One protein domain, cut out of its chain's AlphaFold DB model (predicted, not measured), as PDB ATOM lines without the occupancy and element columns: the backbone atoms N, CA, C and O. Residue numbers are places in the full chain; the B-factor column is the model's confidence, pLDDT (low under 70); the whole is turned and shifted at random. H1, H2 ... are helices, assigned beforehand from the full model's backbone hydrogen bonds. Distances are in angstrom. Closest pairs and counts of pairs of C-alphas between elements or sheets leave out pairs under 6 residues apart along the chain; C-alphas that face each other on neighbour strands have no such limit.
ATOM      1  N   LEU A 243     -46.708 -34.482  65.227       85.69
ATOM      2  CA  LEU A 243     -46.309 -33.837  66.472       85.69
ATOM      3  C   LEU A 243     -46.535 -34.785  67.656       85.69
ATOM      4  O   LEU A 243     -45.702 -34.857  68.552       85.69
ATOM      5  N   GLN A 244     -47.601 -35.586  67.625       85.12
ATOM      6  CA  GLN A 244     -47.826 -36.661  68.588       85.12
ATOM      7  C   GLN A 244     -46.705 -37.709  68.550       85.12
ATOM      8  O   GLN A 244     -46.209 -38.090  69.606       85.12
ATOM      9  N   PHE A 245     -46.272 -38.135  67.358       87.62
ATOM     10  CA  PHE A 245     -45.149 -39.062  67.214       87.62
ATOM     11  C   PHE A 245     -43.835 -38.477  67.754       87.62
ATOM     12  O   PHE A 245     -43.135 -39.144  68.514       87.62
ATOM     13  N   LEU A 246     -43.514 -37.223  67.418       89.06
ATOM     14  CA  LEU A 246     -42.301 -36.557  67.909       89.06
ATOM     15  C   LEU A 246     -42.299 -36.428  69.433       89.06
ATOM     16  O   LEU A 246     -41.279 -36.661  70.072       89.06
ATOM     17  N   VAL A 247     -43.448 -36.105  70.020       87.75
ATOM     18  CA  VAL A 247     -43.597 -35.978  71.473       87.75
ATOM     19  C   VAL A 247     -43.488 -37.332  72.159       87.75
ATOM     20  O   VAL A 247     -42.776 -37.445  73.152       87.75
ATOM     21  N   ALA A 248     -44.139 -38.369  71.624       87.44
ATOM     22  CA  ALA A 248     -44.007 -39.729  72.140       87.44
ATOM     23  C   ALA A 248     -42.546 -40.204  72.076       87.44
ATOM     24  O   ALA A 248     -42.028 -40.735  73.053       87.44
ATOM     25  N   THR A 249     -41.859 -39.924  70.965       89.12
ATOM     26  CA  THR A 249     -40.430 -40.226  70.797       89.12
ATOM     27  C   THR A 249     -39.579 -39.460  71.809       89.12
ATOM     28  O   THR A 249     -38.720 -40.044  72.454       89.12
ATOM     29  N   TYR A 250     -39.832 -38.166  72.005       90.19
ATOM     30  CA  TYR A 250     -39.114 -37.354  72.986       90.19
ATOM     31  C   TYR A 250     -39.256 -37.906  74.413       90.19
ATOM     32  O   TYR A 250     -38.253 -38.100  75.098       90.19
ATOM     33  N   TYR A 251     -40.477 -38.230  74.849       87.56
ATOM     34  CA  TYR A 251     -40.696 -38.814  76.174       87.56
ATOM     35  C   TYR A 251     -40.084 -40.210  76.314       87.56
ATOM     36  O   TYR A 251     -39.522 -40.513  77.365       87.56
ATOM     37  N   LEU A 252     -40.121 -41.026  75.257       89.38
ATOM     38  CA  LEU A 252     -39.441 -42.320  75.217       89.38
ATOM     39  C   LEU A 252     -37.926 -42.170  75.408       89.38
ATOM     40  O   LEU A 252     -37.330 -42.911  76.196       89.38
ATOM     41  N   LEU A 253     -37.320 -41.200  74.713       89.56
ATOM     42  CA  LEU A 253     -35.889 -40.927  74.807       89.56
ATOM     43  C   LEU A 253     -35.499 -40.501  76.223       89.56
ATOM     44  O   LEU A 253     -34.504 -40.982  76.757       89.56
ATOM     45  N   ILE A 254     -36.293 -39.638  76.860       87.88
ATOM     46  CA  ILE A 254     -35.962 -39.198  78.216       87.88
ATOM     47  C   ILE A 254     -36.173 -40.318  79.243       87.88
ATOM     48  O   ILE A 254     -35.338 -40.506  80.130       87.88
ATOM     49  N   ALA A 255     -37.245 -41.100  79.105       87.06
ATOM     50  CA  ALA A 255     -37.517 -42.225  79.995       87.06
ATOM     51  C   ALA A 255     -36.368 -43.252  80.009       87.06
ATOM     52  O   ALA A 255     -36.113 -43.879  81.033       87.06
ATOM     53  N   ASN A 256     -35.641 -43.382  78.892       88.56
ATOM     54  CA  ASN A 256     -34.622 -44.412  78.681       88.56
ATOM     55  C   ASN A 256     -33.243 -43.830  78.334       88.56
ATOM     56  O   ASN A 256     -32.475 -44.432  77.586       88.56
ATOM     57  N   THR A 257     -32.898 -42.657  78.876       91.50
ATOM     58  CA  THR A 257     -31.598 -42.018  78.581       91.50
ATOM     59  C   THR A 257     -30.389 -42.909  78.890       91.50
ATOM     60  O   THR A 257     -29.381 -42.814  78.194       91.50
ATOM     61  N   GLU A 258     -30.482 -43.787  79.891       90.56
ATOM     62  CA  GLU A 258     -29.428 -44.747  80.243       90.56
ATOM     63  C   GLU A 258     -29.153 -45.746  79.110       90.56
ATOM     64  O   GLU A 258     -28.012 -45.878  78.663       90.56
ATOM     65  N   THR A 259     -30.193 -46.408  78.595       90.25
ATOM     66  CA  THR A 259     -30.035 -47.398  77.520       90.25
ATOM     67  C   THR A 259     -29.563 -46.735  76.231       90.25
ATOM     68  O   THR A 259     -28.720 -47.288  75.529       90.25
ATOM     69  N   ILE A 260     -30.019 -45.510  75.957       92.19
ATOM     70  CA  ILE A 260     -29.549 -44.705  74.824       92.19
ATOM     71  C   ILE A 260     -28.061 -44.395  74.956       92.19
ATOM     72  O   ILE A 260     -27.339 -44.505  73.967       92.19
ATOM     73  N   CYS A 261     -27.579 -44.060  76.155       91.94
ATOM     74  CA  CYS A 261     -26.148 -43.874  76.385       91.94
ATOM     75  C   CYS A 261     -25.370 -45.166  76.132       91.94
ATOM     76  O   CYS A 261     -24.338 -45.127  75.466       91.94
ATOM     77  N   PHE A 262     -25.866 -46.314  76.599       92.44
ATOM     78  CA  PHE A 262     -25.208 -47.598  76.347       92.44
ATOM     79  C   PHE A 262     -25.122 -47.920  74.855       92.44
ATOM     80  O   PHE A 262     -24.043 -48.245  74.358       92.44
ATOM     81  N   VAL A 263     -26.223 -47.748  74.119       92.88
ATOM     82  CA  VAL A 263     -26.247 -47.933  72.662       92.88
ATOM     83  C   VAL A 263     -25.312 -46.941  71.972       92.88
ATOM     84  O   VAL A 263     -24.535 -47.348  71.114       92.88
ATOM     85  N   ALA A 264     -25.320 -45.665  72.363       93.62
ATOM     86  CA  ALA A 264     -24.451 -44.643  71.780       93.62
ATOM     87  C   ALA A 264     -22.963 -44.972  71.961       93.62
ATOM     88  O   ALA A 264     -22.170 -44.733  71.053       93.62
ATOM     89  N   ILE A 265     -22.574 -45.558  73.094       93.62
ATOM     90  CA  ILE A 265     -21.184 -45.957  73.347       93.62
ATOM     91  C   ILE A 265     -20.793 -47.166  72.497       93.62
ATOM     92  O   ILE A 265     -19.695 -47.188  71.940       93.62
ATOM     93  N   ILE A 266     -21.692 -48.141  72.342       92.94
ATOM     94  CA  ILE A 266     -21.479 -49.279  71.438       92.94
ATOM     95  C   ILE A 266     -21.338 -48.778  69.996       92.94
ATOM     96  O   ILE A 266     -20.384 -49.140  69.312       92.94
ATOM     97  N   VAL A 267     -22.227 -47.887  69.550       93.12
ATOM     98  CA  VAL A 267     -22.149 -47.263  68.221       93.12
ATOM     99  C   VAL A 267     -20.852 -46.463  68.069       93.12
ATOM    100  O   VAL A 267     -20.208 -46.560  67.027       93.12
ATOM    101  N   ASN A 268     -20.406 -45.738  69.100       91.38
ATOM    102  CA  ASN A 268     -19.123 -45.034  69.064       91.38
ATOM    103  C   ASN A 268     -17.949 -46.005  68.886       91.38
ATOM    104  O   ASN A 268     -17.069 -45.733  68.076       91.38
ATOM    105  N   GLN A 269     -17.957 -47.156  69.567       91.62
ATOM    106  CA  GLN A 269     -16.948 -48.198  69.362       91.62
ATOM    107  C   GLN A 269     -17.006 -48.793  67.947       91.62
ATOM    108  O   GLN A 269     -15.966 -49.100  67.369       91.62
ATOM    109  N   MET A 270     -18.203 -48.959  67.376       90.06
ATOM    110  CA  MET A 270     -18.365 -49.453  66.003       90.06
ATOM    111  C   MET A 270     -17.821 -48.462  64.968       90.06
ATOM    112  O   MET A 270     -17.216 -48.880  63.984       90.06
ATOM    113  N   MET A 271     -18.022 -47.159  65.182       87.25
ATOM    114  CA  MET A 271     -17.500 -46.107  64.301       87.25
ATOM    115  C   MET A 271     -15.987 -45.920  64.473       87.25
ATOM    116  O   MET A 271     -15.255 -45.782  63.496       87.25
ATOM    117  N   ASN A 272     -15.516 -45.950  65.720       79.44
ATOM    118  CA  ASN A 272     -14.123 -45.772  66.105       79.44
ATOM    119  C   ASN A 272     -13.575 -47.093  66.656       79.44
ATOM    120  O   ASN A 272     -13.442 -47.268  67.863       79.44
ATOM    121  N   SER A 273     -13.256 -48.040  65.772       79.50
ATOM    122  CA  SER A 273     -12.657 -49.321  66.170       79.50
ATOM    123  C   SER A 273     -11.193 -49.131  66.583       79.50
ATOM    124  O   SER A 273     -10.275 -49.373  65.799       79.50
ATOM    125  N   SER A 274     -10.963 -48.670  67.810       84.62
ATOM    126  CA  SER A 274      -9.629 -48.425  68.359       84.62
ATOM    127  C   SER A 274      -9.449 -49.080  69.722       84.62
ATOM    128  O   SER A 274     -10.405 -49.259  70.474       84.62
ATOM    129  N   VAL A 275      -8.204 -49.408  70.073       89.25
ATOM    130  CA  VAL A 275      -7.884 -49.999  71.383       89.25
ATOM    131  C   VAL A 275      -8.165 -49.019  72.520       89.25
ATOM    132  O   VAL A 275      -8.665 -49.430  73.561       89.25
ATOM    133  N   ILE A 276      -7.924 -47.719  72.314       88.81
ATOM    134  CA  ILE A 276      -8.208 -46.692  73.329       88.81
ATOM    135  C   ILE A 276      -9.711 -46.588  73.636       88.81
ATOM    136  O   ILE A 276     -10.078 -46.216  74.748       88.81
ATOM    137  N   SER A 277     -10.601 -46.926  72.702       89.00
ATOM    138  CA  SER A 277     -12.045 -46.875  72.951       89.00
ATOM    139  C   SER A 277     -12.616 -48.186  73.508       89.00
ATOM    140  O   SER A 277     -13.701 -48.162  74.077       89.00
ATOM    141  N   LEU A 278     -11.878 -49.307  73.449       90.88
ATOM    142  CA  LEU A 278     -12.330 -50.609  73.968       90.88
ATOM    143  C   LEU A 278     -12.712 -50.619  75.457       90.88
ATOM    144  O   LEU A 278     -13.661 -51.321  75.805       90.88
ATOM    145  N   PRO A 279     -12.050 -49.873  76.360       91.81
ATOM    146  CA  PRO A 279     -12.470 -49.839  77.755       91.81
ATOM    147  C   PRO A 279     -13.888 -49.292  77.963       91.81
ATOM    148  O   PRO A 279     -14.538 -49.710  78.915       91.81
ATOM    149  N   LEU A 280     -14.414 -48.430  77.080       91.25
ATOM    150  CA  LEU A 280     -15.771 -47.888  77.225       91.25
ATOM    151  C   LEU A 280     -16.861 -48.980  77.203       91.25
ATOM    152  O   LEU A 280     -17.612 -49.077  78.176       91.25
ATOM    153  N   PRO A 281     -16.992 -49.811  76.146       92.00
ATOM    154  CA  PRO A 281     -17.982 -50.881  76.130       92.00
ATOM    155  C   PRO A 281     -17.710 -51.923  77.218       92.00
ATOM    156  O   PRO A 281     -18.664 -52.426  77.803       92.00
ATOM    157  N   LEU A 282     -16.445 -52.210  77.559       92.19
ATOM    158  CA  LEU A 282     -16.127 -53.135  78.655       92.19
ATOM    159  C   LEU A 282     -16.651 -52.616  80.002       92.19
ATOM    160  O   LEU A 282     -17.248 -53.382  80.751       92.19
ATOM    161  N   LEU A 283     -16.499 -51.320  80.293       92.00
ATOM    162  CA  LEU A 283     -17.061 -50.703  81.498       92.00
ATOM    163  C   LEU A 283     -18.592 -50.784  81.519       92.00
ATOM    164  O   LEU A 283     -19.174 -51.021  82.574       92.00
ATOM    165  N   ILE A 284     -19.266 -50.638  80.378       92.50
ATOM    166  CA  ILE A 284     -20.727 -50.794  80.316       92.50
ATOM    167  C   ILE A 284     -21.134 -52.233  80.586       92.50
ATOM    168  O   ILE A 284     -21.991 -52.465  81.431       92.50
ATOM    169  N   PHE A 285     -20.527 -53.201  79.902       90.31
ATOM    170  CA  PHE A 285     -20.906 -54.600  80.066       90.31
ATOM    171  C   PHE A 285     -20.585 -55.106  81.475       90.31
ATOM    172  O   PHE A 285     -21.448 -55.690  82.120       90.31
ATOM    173  N   PHE A 286     -19.388 -54.831  81.996       89.44
ATOM    174  CA  PHE A 286     -18.970 -55.362  83.294       89.44
ATOM    175  C   PHE A 286     -19.413 -54.535  84.498       89.44
ATOM    176  O   PHE A 286     -19.517 -55.081  85.589       89.44
ATOM    177  N   TRP A 287     -19.665 -53.237  84.345       90.25
ATOM    178  CA  TRP A 287     -20.080 -52.393  85.469       90.25
ATOM    179  C   TRP A 287     -21.487 -51.840  85.262       90.25
ATOM    180  O   TRP A 287     -22.343 -52.034  86.119       90.25
ATOM    181  N   GLY A 288     -21.763 -51.211  84.118       87.44
ATOM    182  CA  GLY A 288     -23.068 -50.609  83.830       87.44
ATOM    183  C   GLY A 288     -24.229 -51.606  83.923       87.44
ATOM    184  O   GLY A 288     -25.153 -51.403  84.702       87.44
ATOM    185  N   THR A 289     -24.159 -52.713  83.181       87.62
ATOM    186  CA  THR A 289     -25.270 -53.677  83.076       87.62
ATOM    187  C   THR A 289     -25.360 -54.670  84.235       87.62
ATOM    188  O   THR A 289     -26.424 -55.241  84.460       87.62
ATOM    189  N   LEU A 290     -24.278 -54.867  85.001       84.81
ATOM    190  CA  LEU A 290     -24.271 -55.774  86.158       84.81
ATOM    191  C   LEU A 290     -24.799 -55.120  87.446       84.81
ATOM    192  O   LEU A 290     -25.083 -55.820  88.418       84.81
ATOM    193  N   CYS A 291     -24.947 -53.795  87.488       83.38
ATOM    194  CA  CYS A 291     -25.504 -53.105  88.648       83.38
ATOM    195  C   CYS A 291     -27.041 -53.170  88.673       83.38
ATOM    196  O   CYS A 291     -27.712 -52.522  87.877       83.38
ATOM    197  N   SER A 292     -27.608 -53.873  89.657       69.00
ATOM    198  CA  SER A 292     -29.034 -53.796  90.020       69.00
ATOM    199  C   SER A 292     -29.228 -52.776  91.156       69.00
ATOM    200  O   SER A 292     -28.471 -52.853  92.125       69.00
ATOM    201  N   PRO A 293     -30.194 -51.826  91.134       73.62
ATOM    202  CA  PRO A 293     -31.183 -51.502  90.094       73.62
ATOM    203  C   PRO A 293     -30.769 -50.390  89.103       73.62
ATOM    204  O   PRO A 293     -31.460 -50.207  88.105       73.62
ATOM    205  N   ARG A 294     -29.707 -49.610  89.373       79.69
ATOM    206  CA  ARG A 294     -29.158 -48.573  88.468       79.69
ATOM    207  C   ARG A 294     -27.640 -48.414  88.661       79.69
ATOM    208  O   ARG A 294     -27.170 -48.591  89.789       79.69
ATOM    209  N   PRO A 295     -26.876 -48.009  87.629       84.38
ATOM    210  CA  PRO A 295     -25.450 -47.727  87.759       84.38
ATOM    211  C   PRO A 295     -25.172 -46.584  88.752       84.38
ATOM    212  O   PRO A 295     -25.917 -45.597  88.799       84.38
ATOM    213  N   PRO A 296     -24.080 -46.659  89.533       86.19
ATOM    214  CA  PRO A 296     -23.769 -45.653  90.543       86.19
ATOM    215  C   PRO A 296     -23.382 -44.299  89.924       86.19
ATOM    216  O   PRO A 296     -22.842 -44.221  88.825       86.19
ATOM    217  N   LYS A 297     -23.551 -43.198  90.672       87.56
ATOM    218  CA  LYS A 297     -23.148 -41.837  90.234       87.56
ATOM    219  C   LYS A 297     -21.676 -41.767  89.801       87.56
ATOM    220  O   LYS A 297     -21.332 -41.047  88.867       87.56
ATOM    221  N   ILE A 298     -20.824 -42.532  90.482       89.75
ATOM    222  CA  ILE A 298     -19.381 -42.614  90.233       89.75
ATOM    223  C   ILE A 298     -19.094 -43.230  88.859       89.75
ATOM    224  O   ILE A 298     -18.210 -42.741  88.164       89.75
ATOM    225  N   PHE A 299     -19.876 -44.228  88.430       90.88
ATOM    226  CA  PHE A 299     -19.724 -44.860  87.117       90.88
ATOM    227  C   PHE A 299     -19.838 -43.823  85.992       90.88
ATOM    228  O   PHE A 299     -18.943 -43.718  85.156       90.88
ATOM    229  N   TRP A 300     -20.867 -42.972  86.030       91.69
ATOM    230  CA  TRP A 300     -21.066 -41.921  85.027       91.69
ATOM    231  C   TRP A 300     -19.962 -40.858  85.036       91.69
ATOM    232  O   TRP A 300     -19.587 -40.351  83.982       91.69
ATOM    233  N   ILE A 301     -19.420 -40.519  86.210       91.88
ATOM    234  CA  ILE A 301     -18.313 -39.559  86.329       91.88
ATOM    235  C   ILE A 301     -17.028 -40.147  85.736       91.88
ATOM    236  O   ILE A 301     -16.373 -39.470  84.946       91.88
ATOM    237  N   ILE A 302     -16.697 -41.399  86.073       93.00
ATOM    238  CA  ILE A 302     -15.537 -42.111  85.518       93.00
ATOM    239  C   ILE A 302     -15.663 -42.220  83.997       93.00
ATOM    240  O   ILE A 302     -14.696 -41.969  83.286       93.00
ATOM    241  N   LEU A 303     -16.857 -42.536  83.491       92.44
ATOM    242  CA  LEU A 303     -17.117 -42.673  82.061       92.44
ATOM    243  C   LEU A 303     -16.915 -41.354  81.297       92.44
ATOM    244  O   LEU A 303     -16.246 -41.340  80.265       92.44
ATOM    245  N   ILE A 304     -17.448 -40.241  81.813       93.50
ATOM    246  CA  ILE A 304     -17.257 -38.912  81.209       93.50
ATOM    247  C   ILE A 304     -15.779 -38.511  81.251       93.50
ATOM    248  O   ILE A 304     -15.237 -38.097  80.229       93.50
ATOM    249  N   ALA A 305     -15.116 -38.690  82.397       94.81
ATOM    250  CA  ALA A 305     -13.698 -38.379  82.547       94.81
ATOM    251  C   ALA A 305     -12.825 -39.214  81.595       94.81
ATOM    252  O   ALA A 305     -11.891 -38.689  80.995       94.81
ATOM    253  N   TYR A 306     -13.150 -40.496  81.401       93.81
ATOM    254  CA  TYR A 306     -12.443 -41.369  80.468       93.81
ATOM    255  C   TYR A 306     -12.531 -40.859  79.024       93.81
ATOM    256  O   TYR A 306     -11.523 -40.807  78.320       93.81
ATOM    257  N   ILE A 307     -13.726 -40.455  78.580       93.56
ATOM    258  CA  ILE A 307     -13.935 -39.921  77.227       93.56
ATOM    259  C   ILE A 307     -13.218 -38.588  77.047       93.56
ATOM    260  O   ILE A 307     -12.592 -38.370  76.013       93.56
ATOM    261  N   GLU A 308     -13.262 -37.713  78.049       94.44
ATOM    262  CA  GLU A 308     -12.546 -36.438  78.025       94.44
ATOM    263  C   GLU A 308     -11.031 -36.652  77.895       94.44
ATOM    264  O   GLU A 308     -10.404 -36.097  76.992       94.44
ATOM    265  N   VAL A 309     -10.453 -37.542  78.710       93.81
ATOM    266  CA  VAL A 309      -9.038 -37.931  78.607       93.81
ATOM    267  C   VAL A 309      -8.734 -38.522  77.232       93.81
ATOM    268  O   VAL A 309      -7.745 -38.140  76.611       93.81
ATOM    269  N   MET A 310      -9.588 -39.404  76.709       91.25
ATOM    270  CA  MET A 310      -9.422 -39.964  75.367       91.25
ATOM    271  C   MET A 310      -9.404 -38.872  74.288       91.25
ATOM    272  O   MET A 310      -8.555 -38.927  73.398       91.25
ATOM    273  N   ILE A 311     -10.301 -37.885  74.349       92.06
ATOM    274  CA  ILE A 311     -10.341 -36.770  73.391       92.06
ATOM    275  C   ILE A 311      -9.052 -35.949  73.479       92.06
ATOM    276  O   ILE A 311      -8.461 -35.646  72.444       92.06
ATOM    277  N   VAL A 312      -8.577 -35.639  74.690       92.88
ATOM    278  CA  VAL A 312      -7.317 -34.906  74.907       92.88
ATOM    279  C   VAL A 312      -6.125 -35.682  74.349       92.88
ATOM    280  O   VAL A 312      -5.286 -35.107  73.657       92.88
ATOM    281  N   VAL A 313      -6.069 -36.995  74.584       90.00
ATOM    282  CA  VAL A 313      -5.027 -37.874  74.040       90.00
ATOM    283  C   VAL A 313      -5.075 -37.876  72.510       90.00
ATOM    284  O   VAL A 313      -4.059 -37.626  71.863       90.00
ATOM    285  N   LYS A 314      -6.255 -38.083  71.911       88.69
ATOM    286  CA  LYS A 314      -6.434 -38.048  70.451       88.69
ATOM    287  C   LYS A 314      -6.071 -36.688  69.854       88.69
ATOM    288  O   LYS A 314      -5.519 -36.653  68.757       88.69
ATOM    289  N   PHE A 315      -6.360 -35.596  70.563       89.25
ATOM    290  CA  PHE A 315      -6.019 -34.231  70.168       89.25
ATOM    291  C   PHE A 315      -4.508 -33.986  70.211       89.25
ATOM    292  O   PHE A 315      -3.947 -33.478  69.244       89.25
ATOM    293  N   PHE A 316      -3.832 -34.408  71.282       88.69
ATOM    294  CA  PHE A 316      -2.384 -34.259  71.427       88.69
ATOM    295  C   PHE A 316      -1.612 -34.948  70.295       88.69
ATOM    296  O   PHE A 316      -0.617 -34.426  69.797       88.69
ATOM    297  N   PHE A 317      -2.093 -36.093  69.820       84.38
ATOM    298  CA  PHE A 317      -1.449 -36.783  68.709       84.38
ATOM    299  C   PHE A 317      -1.791 -36.242  67.311       84.38
ATOM    300  O   PHE A 317      -1.237 -36.735  66.330       84.38
ATOM    301  N   GLN A 318      -2.653 -35.225  67.194       84.75
ATOM    302  CA  GLN A 318      -2.831 -34.515  65.921       84.75
ATOM    303  C   GLN A 318      -1.683 -33.553  65.617       84.75
ATOM    304  O   GLN A 318      -1.531 -33.134  64.466       84.75
ATOM    305  N   PHE A 319      -0.890 -33.179  66.625       82.81
ATOM    306  CA  PHE A 319       0.277 -32.339  66.409       82.81
ATOM    307  C   PHE A 319       1.322 -33.084  65.568       82.81
ATOM    308  O   PHE A 319       1.650 -34.242  65.833       82.81
ATOM    309  N   ASP A 320       1.926 -32.380  64.611       75.00
ATOM    310  CA  ASP A 320       3.008 -32.889  63.754       75.00
ATOM    311  C   ASP A 320       4.345 -33.076  64.494       75.00
ATOM    312  O   ASP A 320       5.413 -33.092  63.899       75.00
ATOM    313  N   LEU A 321       4.309 -33.249  65.813       76.75
ATOM    314  CA  LEU A 321       5.496 -33.478  66.635       76.75
ATOM    315  C   LEU A 321       6.075 -34.880  66.433       76.75
ATOM    316  O   LEU A 321       7.235 -35.123  66.759       76.75
ATOM    317  N   PHE A 322       5.277 -35.812  65.907       78.44
ATOM    318  CA  PHE A 322       5.634 -37.217  65.906       78.44
ATOM    319  C   PHE A 322       5.984 -37.785  64.521       78.44
ATOM    320  O   PHE A 322       5.319 -37.469  63.525       78.44
ATOM    321  N   PRO A 323       6.968 -38.707  64.432       71.31
ATOM    322  CA  PRO A 323       7.406 -39.295  63.161       71.31
ATOM    323  C   PRO A 323       6.303 -40.038  62.392       71.31
ATOM    324  O   PRO A 323       6.359 -40.138  61.169       71.31
ATOM    325  N   TRP A 324       5.292 -40.557  63.096       73.12
ATOM    326  CA  TRP A 324       4.144 -41.251  62.503       73.12
ATOM    327  C   TRP A 324       3.084 -40.313  61.915       73.12
ATOM    328  O   TRP A 324       2.287 -40.768  61.100       73.12
ATOM    329  N   SER A 325       3.085 -39.024  62.281       69.44
ATOM    330  CA  SER A 325       2.155 -38.013  61.739       69.44
ATOM    331  C   SER A 325       2.425 -37.714  60.259       69.44
ATOM    332  O   SER A 325       1.516 -37.438  59.481       69.44
ATOM    333  N   HIS A 326       3.691 -37.829  59.853       66.38
ATOM    334  CA  HIS A 326       4.162 -37.498  58.508       66.38
ATOM    335  C   HIS A 326       3.993 -38.645  57.504       66.38
ATOM    336  O   HIS A 326       4.177 -38.455  56.302       66.38
ATOM    337  N   ARG A 327       3.669 -39.854  57.979       66.56
ATOM    338  CA  ARG A 327       3.470 -41.016  57.112       66.56
ATOM    339  C   ARG A 327       2.004 -41.103  56.710       66.56
ATOM    340  O   ARG A 327       1.166 -41.559  57.479       66.56
ATOM    341  N   ILE A 328       1.715 -40.703  55.475       62.16
ATOM    342  CA  ILE A 328       0.426 -40.961  54.828       62.16
ATOM    343  C   ILE A 328       0.410 -42.444  54.443       62.16
ATOM    344  O   ILE A 328       0.829 -42.828  53.354       62.16
ATOM    345  N   VAL A 329       0.010 -43.299  55.382       64.38
ATOM    346  CA  VAL A 329      -0.171 -44.731  55.124       64.38
ATOM    347  C   VAL A 329      -1.484 -44.916  54.366       64.38
ATOM    348  O   VAL A 329      -2.525 -44.396  54.774       64.38
ATOM    349  N   GLY A 330      -1.443 -45.645  53.248       62.97
ATOM    350  CA  GLY A 330      -2.638 -45.956  52.466       62.97
ATOM    351  C   GLY A 330      -3.698 -46.703  53.290       62.97
ATOM    352  O   GLY A 330      -3.417 -47.331  54.313       62.97
ATOM    353  N   SER A 331      -4.950 -46.685  52.833       64.00
ATOM    354  CA  SER A 331      -6.074 -47.402  53.466       64.00
ATOM    355  C   SER A 331      -5.861 -48.916  53.619       64.00
ATOM    356  O   SER A 331      -6.614 -49.563  54.336       64.00
ATOM    357  N   ASN A 332      -4.843 -49.481  52.965       65.75
ATOM    358  CA  ASN A 332      -4.671 -50.920  52.769       65.75
ATOM    359  C   ASN A 332      -3.845 -51.620  53.863       65.75
ATOM    360  O   ASN A 332      -3.667 -52.832  53.797       65.75
ATOM    361  N   GLU A 333      -3.373 -50.894  54.879       74.50
ATOM    362  CA  GLU A 333      -2.658 -51.475  56.023       74.50
ATOM    363  C   GLU A 333      -3.517 -51.392  57.298       74.50
ATOM    364  O   GLU A 333      -3.475 -50.395  58.030       74.50
ATOM    365  N   PRO A 334      -4.340 -52.418  57.590       71.88
ATOM    366  CA  PRO A 334      -5.153 -52.448  58.806       71.88
ATOM    367  C   PRO A 334      -4.301 -52.627  60.071       71.88
ATOM    368  O   PRO A 334      -4.715 -52.207  61.147       71.88
ATOM    369  N   LEU A 335      -3.097 -53.203  59.944       80.06
ATOM    370  CA  LEU A 335      -2.186 -53.478  61.059       80.06
ATOM    371  C   LEU A 335      -1.251 -52.310  61.414       80.06
ATOM    372  O   LEU A 335      -0.310 -52.488  62.186       80.06
ATOM    373  N   TYR A 336      -1.486 -51.113  60.869       80.81
ATOM    374  CA  TYR A 336      -0.693 -49.937  61.214       80.81
ATOM    375  C   TYR A 336      -0.872 -49.603  62.710       80.81
ATOM    376  O   TYR A 336      -1.993 -49.288  63.122       80.81
ATOM    377  N   PRO A 337       0.185 -49.643  63.549       83.69
ATOM    378  CA  PRO A 337       0.023 -49.536  65.001       83.69
ATOM    379  C   PRO A 337      -0.703 -48.261  65.468       83.69
ATOM    380  O   PRO A 337      -1.609 -48.376  66.293       83.69
ATOM    381  N   PRO A 338      -0.439 -47.061  64.908       82.75
ATOM    382  CA  PRO A 338      -1.208 -45.861  65.245       82.75
ATOM    383  C   PRO A 338      -2.698 -45.957  64.891       82.75
ATOM    384  O   PRO A 338      -3.523 -45.379  65.590       82.75
ATOM    385  N   ARG A 339      -3.073 -46.717  63.854       82.25
ATOM    386  CA  ARG A 339      -4.479 -46.962  63.492       82.25
ATOM    387  C   ARG A 339      -5.159 -47.912  64.480       82.25
ATOM    388  O   ARG A 339      -6.262 -47.609  64.919       82.25
ATOM    389  N   ILE A 340      -4.490 -48.997  64.882       84.94
ATOM    390  CA  ILE A 340      -5.000 -49.938  65.899       84.94
ATOM    391  C   ILE A 340      -5.210 -49.221  67.237       84.94
ATOM    392  O   ILE A 340      -6.243 -49.376  67.892       84.94
ATOM    393  N   ILE A 341      -4.233 -48.409  67.644       85.38
ATOM    394  CA  ILE A 341      -4.301 -47.668  68.903       85.38
ATOM    395  C   ILE A 341      -5.390 -46.579  68.834       85.38
ATOM    396  O   ILE A 341      -6.059 -46.329  69.835       85.38
ATOM    397  N   GLY A 342      -5.637 -45.996  67.655       82.62
ATOM    398  CA  GLY A 342      -6.626 -44.926  67.449       82.62
ATOM    399  C   GLY A 342      -6.032 -43.518  67.475       82.62
ATOM    400  O   GLY A 342      -6.709 -42.564  67.844       82.62
ATOM    401  N   ILE A 343      -4.757 -43.410  67.109       84.00
ATOM    402  CA  ILE A 343      -3.922 -42.203  67.092       84.00
ATOM    403  C   ILE A 343      -3.707 -41.688  65.645       84.00
ATOM    404  O   ILE A 343      -2.943 -40.766  65.376       84.00
ATOM    405  N   GLU A 344      -4.383 -42.285  64.663       81.62
ATOM    406  CA  GLU A 344      -4.257 -41.885  63.260       81.62
ATOM    407  C   GLU A 344      -4.742 -40.441  63.022       81.62
ATOM    408  O   GLU A 344      -5.840 -40.057  63.434       81.62
ATOM    409  N   LYS A 345      -3.936 -39.652  62.303       80.56
ATOM    410  CA  LYS A 345      -4.287 -38.287  61.902       80.56
ATOM    411  C   LYS A 345      -5.394 -38.330  60.851       80.56
ATOM    412  O   LYS A 345      -5.194 -38.849  59.753       80.56
ATOM    413  N   LYS A 346      -6.568 -37.790  61.182       80.62
ATOM    414  CA  LYS A 346      -7.728 -37.714  60.278       80.62
ATOM    415  C   LYS A 346      -8.444 -36.375  60.428       80.62
ATOM    416  O   LYS A 346      -8.548 -35.865  61.547       80.62
ATOM    417  N   PRO A 347      -9.005 -35.818  59.341       76.75
ATOM    418  CA  PRO A 347      -9.973 -34.739  59.480       76.75
ATOM    419  C   PRO A 347     -11.183 -35.259  60.278       76.75
ATOM    420  O   PRO A 347     -11.628 -36.385  60.065       76.75
ATOM    421  N   PHE A 348     -11.692 -34.455  61.216       81.88
ATOM    422  CA  PHE A 348     -12.823 -34.805  62.096       81.88
ATOM    423  C   PHE A 348     -12.607 -36.024  63.019       81.88
ATOM    424  O   PHE A 348     -13.568 -36.688  63.400       81.88
ATOM    425  N   PHE A 349     -11.365 -36.290  63.438       80.75
ATOM    426  CA  PHE A 349     -10.999 -37.449  64.273       80.75
ATOM    427  C   PHE A 349     -11.795 -37.606  65.588       80.75
ATOM    428  O   PHE A 349     -11.903 -38.719  66.096       80.75
ATOM    429  N   ALA A 350     -12.331 -36.515  66.149       86.25
ATOM    430  CA  ALA A 350     -13.037 -36.513  67.433       86.25
ATOM    431  C   ALA A 350     -14.558 -36.315  67.318       86.25
ATOM    432  O   ALA A 350     -15.223 -36.228  68.344       86.25
ATOM    433  N   LEU A 351     -15.136 -36.225  66.112       90.56
ATOM    434  CA  LEU A 351     -16.549 -35.844  65.963       90.56
ATOM    435  C   LEU A 351     -17.497 -36.820  66.679       90.56
ATOM    436  O   LEU A 351     -18.348 -36.384  67.451       90.56
ATOM    437  N   SER A 352     -17.310 -38.128  66.494       90.25
ATOM    438  CA  SER A 352     -18.132 -39.143  67.167       90.25
ATOM    439  C   SER A 352     -17.956 -39.123  68.691       90.25
ATOM    440  O   SER A 352     -18.938 -39.250  69.418       90.25
ATOM    441  N   ASP A 353     -16.735 -38.878  69.179       91.81
ATOM    442  CA  ASP A 353     -16.450 -38.821  70.617       91.81
ATOM    443  C   ASP A 353     -17.044 -37.561  71.268       91.81
ATOM    444  O   ASP A 353     -17.548 -37.622  72.387       91.81
ATOM    445  N   VAL A 354     -17.045 -36.425  70.559       93.31
ATOM    446  CA  VAL A 354     -17.682 -35.175  71.006       93.31
ATOM    447  C   VAL A 354     -19.203 -35.317  71.040       93.31
ATOM    448  O   VAL A 354     -19.835 -34.905  72.013       93.31
ATOM    449  N   VAL A 355     -19.804 -35.939  70.018       93.94
ATOM    450  CA  VAL A 355     -21.246 -36.245  70.012       93.94
ATOM    451  C   VAL A 355     -21.599 -37.187  71.164       93.94
ATOM    452  O   VAL A 355     -22.578 -36.949  71.872       93.94
ATOM    453  N   LEU A 356     -20.783 -38.215  71.409       93.81
ATOM    454  CA  LEU A 356     -20.968 -39.122  72.538       93.81
ATOM    455  C   LEU A 356     -20.884 -38.385  73.884       93.81
ATOM    456  O   LEU A 356     -21.725 -38.590  74.762       93.81
ATOM    457  N   LEU A 357     -19.898 -37.502  74.042       94.38
ATOM    458  CA  LEU A 357     -19.732 -36.680  75.237       94.38
ATOM    459  C   LEU A 357     -20.961 -35.787  75.463       94.38
ATOM    460  O   LEU A 357     -21.468 -35.723  76.583       94.38
ATOM    461  N   MET A 358     -21.513 -35.181  74.408       94.56
ATOM    462  CA  MET A 358     -22.750 -34.396  74.489       94.56
ATOM    463  C   MET A 358     -23.935 -35.233  75.003       94.56
ATOM    464  O   MET A 358     -24.653 -34.789  75.900       94.56
ATOM    465  N   ILE A 359     -24.116 -36.455  74.487       94.00
ATOM    466  CA  ILE A 359     -25.177 -37.378  74.931       94.00
ATOM    467  C   ILE A 359     -25.010 -37.732  76.417       94.00
ATOM    468  O   ILE A 359     -25.980 -37.714  77.176       94.00
ATOM    469  N   LEU A 360     -23.781 -37.990  76.870       92.56
ATOM    470  CA  LEU A 360     -23.501 -38.316  78.271       92.56
ATOM    471  C   LEU A 360     -23.711 -37.135  79.219       92.56
ATOM    472  O   LEU A 360     -24.236 -37.315  80.321       92.56
ATOM    473  N   PHE A 361     -23.350 -35.920  78.806       92.75
ATOM    474  CA  PHE A 361     -23.663 -34.718  79.576       92.75
ATOM    475  C   PHE A 361     -25.169 -34.484  79.669       92.75
ATOM    476  O   PHE A 361     -25.656 -34.141  80.746       92.75
ATOM    477  N   PHE A 362     -25.909 -34.727  78.585       91.19
ATOM    478  CA  PHE A 362     -27.369 -34.666  78.587       91.19
ATOM    479  C   PHE A 362     -27.980 -35.686  79.560       91.19
ATOM    480  O   PHE A 362     -28.830 -35.331  80.378       91.19
ATOM    481  N   HIS A 363     -27.493 -36.929  79.561       91.06
ATOM    482  CA  HIS A 363     -27.921 -37.939  80.529       91.06
ATOM    483  C   HIS A 363     -27.583 -37.544  81.976       91.06
ATOM    484  O   HIS A 363     -28.443 -37.613  82.856       91.06
ATOM    485  N   ARG A 364     -26.370 -37.037  82.234       89.94
ATOM    486  CA  ARG A 364     -25.970 -36.545  83.564       89.94
ATOM    487  C   ARG A 364     -26.826 -35.366  84.026       89.94
ATOM    488  O   ARG A 364     -27.145 -35.279  85.211       89.94
ATOM    489  N   TYR A 365     -27.170 -34.456  83.119       89.00
ATOM    490  CA  TYR A 365     -28.086 -33.354  83.398       89.00
ATOM    491  C   TYR A 365     -29.456 -33.891  83.826       89.00
ATOM    492  O   TYR A 365     -29.942 -33.520  84.892       89.00
ATOM    493  N   HIS A 366     -30.016 -34.846  83.078       84.69
ATOM    494  CA  HIS A 366     -31.280 -35.485  83.440       84.69
ATOM    495  C   HIS A 366     -31.220 -36.194  84.796       84.69
ATOM    496  O   HIS A 366     -32.105 -35.980  85.620       84.69
ATOM    497  N   LEU A 367     -30.162 -36.960  85.083       83.06
ATOM    498  CA  LEU A 367     -29.988 -37.602  86.391       83.06
ATOM    499  C   LEU A 367     -29.974 -36.592  87.546       83.06
ATOM    500  O   LEU A 367     -30.539 -36.871  88.603       83.06
ATOM    501  N   LYS A 368     -29.349 -35.421  87.363       82.50
ATOM    502  CA  LYS A 368     -29.338 -34.357  88.380       82.50
ATOM    503  C   LYS A 368     -30.715 -33.741  88.581       82.50
ATOM    504  O   LYS A 368     -31.094 -33.528  89.722       82.50
ATOM    505  N   VAL A 369     -31.447 -33.469  87.502       78.25
ATOM    506  CA  VAL A 369     -32.804 -32.911  87.585       78.25
ATOM    507  C   VAL A 369     -33.739 -33.894  88.284       78.25
ATOM    508  O   VAL A 369     -34.465 -33.499  89.186       78.25
ATOM    509  N   PHE A 370     -33.664 -35.181  87.943       69.44
ATOM    510  CA  PHE A 370     -34.481 -36.212  88.581       69.44
ATOM    511  C   PHE A 370     -34.145 -36.420  90.059       69.44
ATOM    512  O   PHE A 370     -35.051 -36.491  90.875       69.44
ATOM    513  N   HIS A 371     -32.862 -36.465  90.421       62.28
ATOM    514  CA  HIS A 371     -32.427 -36.628  91.815       62.28
ATOM    515  C   HIS A 371     -32.520 -35.334  92.648       62.28
ATOM    516  O   HIS A 371     -32.262 -35.359  93.843       62.28
ATOM    517  N   ALA A 372     -32.785 -34.186  92.029       54.16
ATOM    518  CA  ALA A 372     -33.131 -32.958  92.744       54.16
ATOM    519  C   ALA A 372     -34.649 -32.816  92.943       54.16
ATOM    520  O   ALA A 372     -35.082 -31.935  93.678       54.16
ATOM    521  N   CYS A 373     -35.440 -33.633  92.240       41.97
ATOM    522  CA  CYS A 373     -36.900 -33.621  92.275       41.97
ATOM    523  C   CYS A 373     -37.486 -34.748  93.148       41.97
ATOM    524  O   CYS A 373     -38.626 -34.631  93.582       41.97
TER     525      CYS A 373
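This is residues 243 to 373 of the 374 residues of an uncharacterized protein of Soboliphyme baturini (UniProt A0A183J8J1). Four helices, H2, H3, H4 and H6, stand side by side in an up-and-down bundle, each running against the one before it in the chain. They sit at the corners of a four-sided ring that only just closes between H3 and H4. At one end of this bundle H1 sticks out sideways with residues 243 to 253, about perpendicular to H2 and H6, and at the opposite end lie a long loop, residues 317 to 336, and the short helix H5. The printed part has 131 residues with six named helices, H1 to H6 in order, and no named strand; its class is all helix. It is loose, with a radius of gyration of the C-alphas of 17.4 A, and only just elongated, spanning 53 by 35 by 22 A.

Start with the longest helix, H6, residues 351 to 373. Look from it to H2, residues 257 to 271: the two touch, and their closest C-alphas, those of Thr 257 and His 363, are 5.8 A apart. They run opposite ways at a shallow tilt of 11 degrees. H6 also touches H4, residues 297 to 316, where the closest C-alphas, those of Ile 304 and Leu 357, are 6.8 A apart; here the tilt is a shallow 23 degrees, opposite ways. Go on from H2 to H3, residues 279 to 288, and you find a helical hairpin: the two touch, with the C-alphas of Ile 266 and Pro 281 closest at 6.1 A, and run opposite ways at a shallow tilt of 29 degrees. H3 and H4 form a second helical hairpin and only just touch, with 3 pairs of C-alphas within 8 A, the closest those of Leu 280 and Leu 303 at 7.2 A. H4 touches H3 with residues 299 to 303 alone, and the two run opposite ways at a shallow tilt of 3 degrees. H2 and H4 are apart, as are H3 and H6. H1, residues 243 to 255, is close to H2 but not clearly touching it: the closest C-alphas, those of Leu 253 and Ile 260, are 7.4 A apart, and the lines are about perpendicular at 89 degrees. H5, residues 337 to 341, touches no helix. In H1, H2, H3, H4, H5 and H6, every O i to N i+4 pair is within hydrogen-bond range.

Find C-alpha 351 at (-16.549, -35.844, 65.963); from there H6 runs 33.3 A to C-alpha 373 at (-36.900, -33.621, 92.275). H4 is 29.0 A from first to last C-alpha, and it begins at C-alpha 297, (-23.148, -41.837, 90.234). H2 measures 20.5 A, H1 18.2 A, H3 12.2 A and H5 6.1 A. For H1, look at C-alpha 243, (-46.309, -33.837, 66.472), where the printed part begins.

The two C-alphas farthest apart are those of Gln 244 and Pro 323, at 55.6 A. Without the stretches that stand free, residues 243 to 253 and 330 to 335, the body spans 53 by 24 by 19 A. The printed part has no cut. The link from H4 to H5, 20 residues, is long, while that from H1 to H2, Asn 256 alone, is tight. The mean pLDDT of the printed part is 85.1; look in the B-factor column for values under 70 at residue 292, residues 325 to 332 and residues 370 to 373, the last four belonging to H6.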